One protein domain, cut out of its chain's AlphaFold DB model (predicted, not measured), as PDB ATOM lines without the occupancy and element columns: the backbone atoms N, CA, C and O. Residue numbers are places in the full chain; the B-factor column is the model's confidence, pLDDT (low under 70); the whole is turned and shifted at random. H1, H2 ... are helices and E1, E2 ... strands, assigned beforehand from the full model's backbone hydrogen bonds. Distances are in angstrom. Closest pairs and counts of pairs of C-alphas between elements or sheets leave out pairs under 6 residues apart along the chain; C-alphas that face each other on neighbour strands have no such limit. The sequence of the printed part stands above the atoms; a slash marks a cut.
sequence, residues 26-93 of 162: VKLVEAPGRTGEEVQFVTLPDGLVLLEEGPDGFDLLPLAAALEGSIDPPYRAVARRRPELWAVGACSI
ATOM      1  N   VAL A  26      62.536  16.257 169.974       94.62
ATOM      2  CA  VAL A  26      62.746  15.913 171.390       94.62
ATOM      3  C   VAL A  26      61.832  16.754 172.279       94.62
ATOM      4  O   VAL A  26      61.731  17.970 172.101       94.62
ATOM      5  N   LYS A  27      61.180  16.116 173.255       94.75
ATOM      6  CA  LYS A  27      60.264  16.745 174.217       94.75
ATOM      7  C   LYS A  27      60.491  16.244 175.635       94.75
ATOM      8  O   LYS A  27      60.912  15.111 175.856       94.75
ATOM      9  N   LEU A  28      60.181  17.106 176.598       93.62
ATOM     10  CA  LEU A  28      60.033  16.736 178.000       93.62
ATOM     11  C   LEU A  28      58.546  16.732 178.333       93.62
ATOM     12  O   LEU A  28      57.844  17.683 177.998       93.62
ATOM     13  N   VAL A  29      58.083  15.666 178.977       92.25
ATOM     14  CA  VAL A  29      56.669  15.457 179.293       92.25
ATOM     15  C   VAL A  29      56.517  15.210 180.781       92.25
ATOM     16  O   VAL A  29      57.155  14.318 181.346       92.25
ATOM     17  N   GLU A  30      55.652  15.989 181.421       86.31
ATOM     18  CA  GLU A  30      55.205  15.708 182.780       86.31
ATOM     19  C   GLU A  30      54.247  14.522 182.749       86.31
ATOM     20  O   GLU A  30      53.182  14.553 182.133       86.31
ATOM     21  N   ALA A  31      54.651  13.440 183.403       75.44
ATOM     22  CA  ALA A  31      53.918  12.188 183.370       75.44
ATOM     23  C   ALA A  31      53.869  11.547 184.772       75.44
ATOM     24  O   ALA A  31      54.417  10.458 184.984       75.44
ATOM     25  N   PRO A  32      53.240  12.230 185.752       72.94
ATOM     26  CA  PRO A  32      53.200  11.770 187.134       72.94
ATOM     27  C   PRO A  32      52.463  10.432 187.249       72.94
ATOM     28  O   PRO A  32      51.472  10.188 186.565       72.94
ATOM     29  N   GLY A  33      52.961   9.550 188.118       69.38
ATOM     30  CA  GLY A  33      52.336   8.251 188.391       69.38
ATOM     31  C   GLY A  33      52.551   7.167 187.328       69.38
ATOM     32  O   GLY A  33      52.125   6.037 187.553       69.38
ATOM     33  N   ARG A  34      53.239   7.453 186.210       74.00
ATOM     34  CA  ARG A  34      53.584   6.426 185.211       74.00
ATOM     35  C   ARG A  34      54.704   5.514 185.712       74.00
ATOM     36  O   ARG A  34      55.747   5.980 186.180       74.00
ATOM     37  N   THR A  35      54.480   4.210 185.604       73.38
ATOM     38  CA  THR A  35      55.447   3.155 185.930       73.38
ATOM     39  C   THR A  35      56.260   2.771 184.692       73.38
ATOM     40  O   THR A  35      55.825   2.982 183.566       73.38
ATOM     41  N   GLY A  36      57.464   2.237 184.900       82.06
ATOM     42  CA  GLY A  36      58.416   1.933 183.828       82.06
ATOM     43  C   GLY A  36      59.620   2.876 183.804       82.06
ATOM     44  O   GLY A  36      59.655   3.895 184.502       82.06
ATOM     45  N   GLU A  37      60.624   2.494 183.019       87.62
ATOM     46  CA  GLU A  37      61.886   3.233 182.846       87.62
ATOM     47  C   GLU A  37      62.100   3.684 181.397       87.62
ATOM     48  O   GLU A  37      62.718   4.722 181.142       87.62
ATOM     49  N   GLU A  38      61.565   2.917 180.451       90.75
ATOM     50  CA  GLU A  38      61.551   3.202 179.025       90.75
ATOM     51  C   GLU A  38      60.266   2.683 178.406       90.75
ATOM     52  O   GLU A  38      59.765   1.640 178.824       90.75
ATOM     53  N   VAL A  39      59.790   3.396 177.388       93.00
ATOM     54  CA  VAL A  39      58.858   2.860 176.403       93.00
ATOM     55  C   VAL A  39      59.318   3.226 174.992       93.00
ATOM     56  O   VAL A  39      59.861   4.313 174.778       93.00
ATOM     57  N   GLN A  40      59.097   2.330 174.039       94.56
ATOM     58  CA  GLN A  40      59.265   2.564 172.609       94.56
ATOM     59  C   GLN A  40      57.927   2.358 171.916       94.56
ATOM     60  O   GLN A  40      57.192   1.419 172.232       94.56
ATOM     61  N   PHE A  41      57.595   3.260 171.004       95.31
ATOM     62  CA  PHE A  41      56.319   3.235 170.313       95.31
ATOM     63  C   PHE A  41      56.419   3.832 168.914       95.31
ATOM     64  O   PHE A  41      57.288   4.662 168.635       95.31
ATOM     65  N   VAL A  42      55.479   3.459 168.053       96.25
ATOM     66  CA  VAL A  42      55.328   4.009 166.704       96.25
ATOM     67  C   VAL A  42      53.983   4.702 166.593       96.25
ATOM     68  O   VAL A  42      52.970   4.173 167.037       96.25
ATOM     69  N   THR A  43      53.966   5.892 165.998       96.88
ATOM     70  CA  THR A  43      52.726   6.562 165.592       96.88
ATOM     71  C   THR A  43      52.555   6.391 164.088       96.88
ATOM     72  O   THR A  43      53.436   6.772 163.317       96.88
ATOM     73  N   LEU A  44      51.449   5.770 163.684       96.06
ATOM     74  CA  LEU A  44      51.085   5.488 162.297       96.06
ATOM     75  C   LEU A  44      50.518   6.740 161.593       96.06
ATOM     76  O   LEU A  44      50.165   7.712 162.263       96.06
ATOM     77  N   PRO A  45      50.394   6.746 160.250       93.62
ATOM     78  CA  PRO A  45      49.901   7.905 159.499       93.62
ATOM     79  C   PRO A  45      48.457   8.308 159.834       93.62
ATOM     80  O   PRO A  45      48.077   9.455 159.624       93.62
ATOM     81  N   ASP A  46      47.652   7.373 160.337       92.88
ATOM     82  CA  ASP A  46      46.280   7.598 160.801       92.88
ATOM     83  C   ASP A  46      46.208   8.096 162.259       92.88
ATOM     84  O   ASP A  46      45.120   8.365 162.769       92.88
ATOM     85  N   GLY A  47      47.357   8.241 162.927       92.56
ATOM     86  CA  GLY A  47      47.471   8.658 164.322       92.56
ATOM     87  C   GLY A  47      47.361   7.516 165.333       92.56
ATOM     88  O   GLY A  47      47.451   7.774 166.535       92.56
ATOM     89  N   LEU A  48      47.195   6.262 164.894       94.12
ATOM     90  CA  LEU A  48      47.233   5.111 165.794       94.12
ATOM     91  C   LEU A  48      48.627   4.986 166.426       94.12
ATOM     92  O   LEU A  48      49.643   5.071 165.735       94.12
ATOM     93  N   VAL A  49      48.680   4.743 167.737       95.75
ATOM     94  CA  VAL A  49      49.936   4.571 168.478       95.75
ATOM     95  C   VAL A  49      50.115   3.106 168.876       95.75
ATOM     96  O   VAL A  49      49.298   2.555 169.612       95.75
ATOM     97  N   LEU A  50      51.192   2.485 168.402       94.50
ATOM     98  CA  LEU A  50      51.569   1.100 168.680       94.50
ATOM     99  C   LEU A  50      52.679   1.053 169.734       94.50
ATOM    100  O   LEU A  50      53.716   1.693 169.558       94.50
ATOM    101  N   LEU A  51      52.486   0.278 170.803       94.62
ATOM    102  CA  LEU A  51      53.554  -0.043 171.756       94.62
ATOM    103  C   LEU A  51      54.472  -1.107 171.143       94.62
ATOM    104  O   LEU A  51      53.991  -2.171 170.768       94.62
ATOM    105  N   GLU A  52      55.776  -0.844 171.087       91.25
ATOM    106  CA  GLU A  52      56.772  -1.835 170.657       91.25
ATOM    107  C   GLU A  52      57.518  -2.444 171.842       91.25
ATOM    108  O   GLU A  52      57.691  -3.657 171.918       91.25
ATOM    109  N   GLU A  53      57.939  -1.610 172.794       91.19
ATOM    110  CA  GLU A  53      58.635  -2.053 174.000       91.19
ATOM    111  C   GLU A  53      58.169  -1.232 175.200       91.19
ATOM    112  O   GLU A  53      58.076  -0.007 175.134       91.19
ATOM    113  N   GLY A  54      57.892  -1.886 176.324       89.94
ATOM    114  CA  GLY A  54      57.424  -1.227 177.538       89.94
ATOM    115  C   GLY A  54      56.462  -2.107 178.329       89.94
ATOM    116  O   GLY A  54      56.188  -3.236 177.928       89.94
ATOM    117  N   PRO A  55      55.961  -1.624 179.476       88.44
ATOM    118  CA  PRO A  55      54.966  -2.361 180.233       88.44
ATOM    119  C   PRO A  55      53.627  -2.385 179.485       88.44
ATOM    120  O   PRO A  55      53.190  -1.370 178.939       88.44
ATOM    121  N   ASP A  56      52.961  -3.538 179.506       87.00
ATOM    122  CA  ASP A  56      51.640  -3.702 178.903       87.00
ATOM    123  C   ASP A  56      50.639  -2.685 179.466       87.00
ATOM    124  O   ASP A  56      50.583  -2.429 180.672       87.00
ATOM    125  N   GLY A  57      49.828  -2.102 178.581       84.81
ATOM    126  CA  GLY A  57      48.826  -1.106 178.962       84.81
ATOM    127  C   GLY A  57      49.401   0.255 179.368       84.81
ATOM    128  O   GLY A  57      48.672   1.063 179.946       84.81
ATOM    129  N   PHE A  58      50.679   0.533 179.085       87.62
ATOM    130  CA  PHE A  58      51.233   1.873 179.266       87.62
ATOM    131  C   PHE A  58      50.462   2.895 178.420       87.62
ATOM    132  O   PHE A  58      50.312   2.742 177.210       87.62
ATOM    133  N   ASP A  59      50.000   3.969 179.060       89.75
ATOM    134  CA  ASP A  59      49.310   5.062 178.380       89.75
ATOM    135  C   ASP A  59      50.306   5.941 177.607       89.75
ATOM    136  O   ASP A  59      50.981   6.810 178.177       89.75
ATOM    137  N   LEU A  60      50.391   5.680 176.301       92.25
ATOM    138  CA  LEU A  60      51.273   6.364 175.355       92.25
ATOM    139  C   LEU A  60      50.727   7.716 174.886       92.25
ATOM    140  O   LEU A  60      51.506   8.531 174.388       92.25
ATOM    141  N   LEU A  61      49.423   7.979 175.044       91.50
ATOM    142  CA  LEU A  61      48.784   9.146 174.431       91.50
ATOM    143  C   LEU A  61      49.439  10.463 174.862       91.50
ATOM    144  O   LEU A  61      49.710  11.279 173.989       91.50
ATOM    145  N   PRO A  62      49.804  10.686 176.138       92.44
ATOM    146  CA  PRO A  62      50.421  11.957 176.522       92.44
ATOM    147  C   PRO A  62      51.858  12.119 176.028       92.44
ATOM    148  O   PRO A  62      52.326  13.245 175.881       92.44
ATOM    149  N   LEU A  63      52.558  11.015 175.743       94.00
ATOM    150  CA  LEU A  63      53.882  11.067 175.125       94.00
ATOM    151  C   LEU A  63      53.778  11.390 173.632       94.00
ATOM    152  O   LEU A  63      54.550  12.207 173.138       94.00
ATOM    153  N   ALA A  64      52.809  10.788 172.934       94.81
ATOM    154  CA  ALA A  64      52.520  11.094 171.535       94.81
ATOM    155  C   ALA A  64      52.002  12.534 171.367       94.81
ATOM    156  O   ALA A  64      52.522  13.277 170.541       94.81
ATOM    157  N   ALA A  65      51.072  12.973 172.221       93.62
ATOM    158  CA  ALA A  65      50.510  14.324 172.196       93.62
ATOM    159  C   ALA A  65      51.582  15.413 172.373       93.62
ATOM    160  O   ALA A  65      51.526  16.481 171.772       93.62
ATOM    161  N   ALA A  66      52.621  15.143 173.170       94.75
ATOM    162  CA  ALA A  66      53.715  16.091 173.356       94.75
ATOM    163  C   ALA A  66      54.541  16.340 172.080       94.75
ATOM    164  O   ALA A  66      55.187  17.387 171.966       94.75
ATOM    165  N   LEU A  67      54.550  15.382 171.149       95.44
ATOM    166  CA  LEU A  67      55.256  15.469 169.872       95.44
ATOM    167  C   LEU A  67      54.434  16.179 168.785       95.44
ATOM    168  O   LEU A  67      55.017  16.595 167.779       95.44
ATOM    169  N   GLU A  68      53.129  16.384 169.000       93.69
ATOM    170  CA  GLU A  68      52.257  17.086 168.057       93.69
ATOM    171  C   GLU A  68      52.815  18.473 167.701       93.69
ATOM    172  O   GLU A  68      53.332  19.224 168.537       93.69
ATOM    173  N   GLY A  69      52.772  18.801 166.408       93.06
ATOM    174  CA  GLY A  69      53.324  20.041 165.857       93.06
ATOM    175  C   GLY A  69      54.856  20.124 165.830       93.06
ATOM    176  O   GLY A  69      55.389  21.136 165.383       93.06
ATOM    177  N   SER A  70      55.576  19.101 166.307       95.62
ATOM    178  CA  SER A  70      57.047  19.028 166.224       95.62
ATOM    179  C   SER A  70      57.528  17.977 165.231       95.62
ATOM    180  O   SER A  70      58.595  18.140 164.649       95.62
ATOM    181  N   ILE A  71      56.747  16.918 165.040       95.94
ATOM    182  CA  ILE A  71      56.959  15.904 164.015       95.94
ATOM    183  C   ILE A  71      55.602  15.382 163.549       95.94
ATOM    184  O   ILE A  71      54.720  15.115 164.366       95.94
ATOM    185  N   ASP A  72      55.437  15.252 162.238       95.69
ATOM    186  CA  ASP A  72      54.251  14.637 161.653       95.69
ATOM    187  C   ASP A  72      54.402  13.105 161.636       95.69
ATOM    188  O   ASP A  72      55.499  12.597 161.371       95.69
ATOM    189  N   PRO A  73      53.329  12.336 161.895       96.12
ATOM    190  CA  PRO A  73      53.331  10.900 161.655       96.12
ATOM    191  C   PRO A  73      53.603  10.549 160.174       96.12
ATOM    192  O   PRO A  73      53.203  11.297 159.279       96.12
ATOM    193  N   PRO A  74      54.215   9.385 159.879       97.19
ATOM    194  CA  PRO A  74      54.618   8.364 160.837       97.19
ATOM    195  C   PRO A  74      56.002   8.608 161.457       97.19
ATOM    196  O   PRO A  74      56.948   9.052 160.799       97.19
ATOM    197  N   TYR A  75      56.133   8.248 162.732       96.19
ATOM    198  CA  TYR A  75      57.397   8.326 163.461       96.19
ATOM    199  C   TYR A  75      57.540   7.195 164.479       96.19
ATOM    200  O   TYR A  75      56.555   6.690 165.021       96.19
ATOM    201  N   ARG A  76      58.790   6.854 164.787       95.44
ATOM    202  CA  ARG A  76      59.179   6.003 165.914       95.44
ATOM    203  C   ARG A  76      59.689   6.885 167.041       95.44
ATOM    204  O   ARG A  76      60.481   7.798 166.802       95.44
ATOM    205  N   ALA A  77      59.262   6.610 168.263       95.44
ATOM    206  CA  ALA A  77      59.640   7.366 169.441       95.44
ATOM    207  C   ALA A  77      60.166   6.465 170.557       95.44
ATOM    208  O   ALA A  77      59.705   5.344 170.764       95.44
ATOM    209  N   VAL A  78      61.127   6.997 171.305       94.62
ATOM    210  CA  VAL A  78      61.670   6.395 172.518       94.62
ATOM    211  C   VAL A  78      61.488   7.391 173.644       94.62
ATOM    212  O   VAL A  78      61.972   8.523 173.575       94.62
ATOM    213  N   ALA A  79      60.814   6.965 174.701       93.19
ATOM    214  CA  ALA A  79      60.638   7.755 175.900       93.19
ATOM    215  C   ALA A  79      61.377   7.111 177.067       93.19
ATOM    216  O   ALA A  79      61.162   5.949 177.391       93.19
ATOM    217  N   ARG A  80      62.235   7.881 177.729       92.19
ATOM    218  CA  ARG A  80      62.981   7.457 178.916       92.19
ATOM    219  C   ARG A  80      62.531   8.257 180.120       92.19
ATOM    220  O   ARG A  80      62.479   9.491 180.078       92.19
ATOM    221  N   ARG A  81      62.297   7.565 181.228       89.81
ATOM    222  CA  ARG A  81      61.960   8.207 182.491       89.81
ATOM    223  C   ARG A  81      63.150   9.006 183.037       89.81
ATOM    224  O   ARG A  81      64.323   8.635 182.923       89.81
ATOM    225  N   ARG A  82      62.825  10.142 183.632       87.12
ATOM    226  CA  ARG A  82      63.654  11.004 184.481       87.12
ATOM    227  C   ARG A  82      62.912  11.168 185.819       87.12
ATOM    228  O   ARG A  82      61.740  10.799 185.886       87.12
ATOM    229  N   PRO A  83      63.552  11.668 186.893       82.94
ATOM    230  CA  PRO A  83      62.948  11.674 188.231       82.94
ATOM    231  C   PRO A  83      61.507  12.209 188.281       82.94
ATOM    232  O   PRO A  83      60.652  11.577 188.895       82.94
ATOM    233  N   GLU A  84      61.222  13.298 187.561       83.06
ATOM    234  CA  GLU A  84      59.898  13.948 187.541       83.06
ATOM    235  C   GLU A  84      59.290  14.067 186.131       83.06
ATOM    236  O   GLU A  84      58.162  14.520 185.969       83.06
ATOM    237  N   LEU A  85      60.021  13.643 185.096       91.12
ATOM    238  CA  LEU A  85      59.683  13.881 183.690       91.12
ATOM    239  C   LEU A  85      59.931  12.637 182.841       91.12
ATOM    240  O   LEU A  85      60.647  11.722 183.237       91.12
ATOM    241  N   TRP A  86      59.406  12.643 181.626       94.12
ATOM    242  CA  TRP A  86      59.798  11.731 180.562       94.12
ATOM    243  C   TRP A  86      60.479  12.515 179.450       94.12
ATOM    244  O   TRP A  86      59.953  13.520 178.984       94.12
ATOM    245  N   ALA A  87      61.663  12.067 179.039       94.12
ATOM    246  CA  ALA A  87      62.329  12.577 177.851       94.12
ATOM    247  C   ALA A  87      61.920  11.712 176.662       94.12
ATOM    248  O   ALA A  87      62.214  10.518 176.664       94.12
ATOM    249  N   VAL A  88      61.249  12.309 175.682       95.38
ATOM    250  CA  VAL A  88      60.727  11.640 174.487       95.38
ATOM    251  C   VAL A  88      61.511  12.134 173.283       95.38
ATOM    252  O   VAL A  88      61.502  13.329 172.999       95.38
ATOM    253  N   GLY A  89      62.208  11.236 172.599       94.62
ATOM    254  CA  GLY A  89      62.828  11.500 171.303       94.62
ATOM    255  C   GLY A  89      62.061  10.773 170.206       94.62
ATOM    256  O   GLY A  89      61.642   9.639 170.426       94.62
ATOM    257  N   ALA A  90      61.884  11.401 169.047       94.94
ATOM    258  CA  ALA A  90      61.231  10.800 167.888       94.94
ATOM    259  C   ALA A  90      62.035  10.998 166.597       94.94
ATOM    260  O   ALA A  90      62.729  12.006 166.432       94.94
ATOM    261  N   CYS A  91      61.917  10.025 165.696       94.50
ATOM    262  CA  CYS A  91      62.484  10.042 164.354       94.50
ATOM    263  C   CYS A  91      61.399   9.686 163.337       94.50
ATOM    264  O   CYS A  91      60.609   8.768 163.571       94.50
ATOM    265  N   SER A  92      61.372  10.392 162.209       94.62
ATOM    266  CA  SER A  92      60.452  10.077 161.119       94.62
ATOM    267  C   SER A  92      60.834   8.741 160.500       94.62
ATOM    268  O   SER A  92      62.014   8.454 160.285       94.62
ATOM    269  N   ILE A  93      59.822   7.934 160.203       94.12
ATOM    270  CA  ILE A  93      59.994   6.630 159.571       94.12
ATOM    271  C   ILE A  93      59.209   6.578 158.267       94.12
ATOM    272  O   ILE A  93      58.383   7.440 157.966       94.12
TER     273      ILE A  93
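Overview. This is residues 26 to 93 of the 162 residues of an uncharacterized protein of Actinobacteria bacterium (UniProt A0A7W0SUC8). A strongly twisted antiparallel sheet, strand order E1, E5, E4, E2, E3, curls round one short helix, H1. The printed part has 68 residues and is mostly strand and compact, with radius of gyration of the C-alphas 10.8 A and spans of 30 by 23 by 14 A.

Along the chain. E1, residues 26 to 30, begins at C-alpha (62.746, 15.913, 171.390). E2 is 38 to 43, E3 49 to 53, H1 61 to 67, E4 75 to 81 and E5, 22.9 A long, 85 to 92, ending at C-alpha (60.452, 10.077, 161.119).

Arrangement. H1 is on the sheet; its closest C-alphas to E1, 66 and 27, are 6.6 A apart. In hairpin E4 and E5, N 78 and O 89, 2.8 A apart, are within hydrogen-bond range, as are 2 of 3 O i to N i+4 pairs in H1. E3, H1 and E4 form a split strand-helix-strand unit, same-way strands with E2 between, its crossover left-handed.

Size, cuts and confidence. The printed part has no cut or long link; residue 33 has pLDDT under 70.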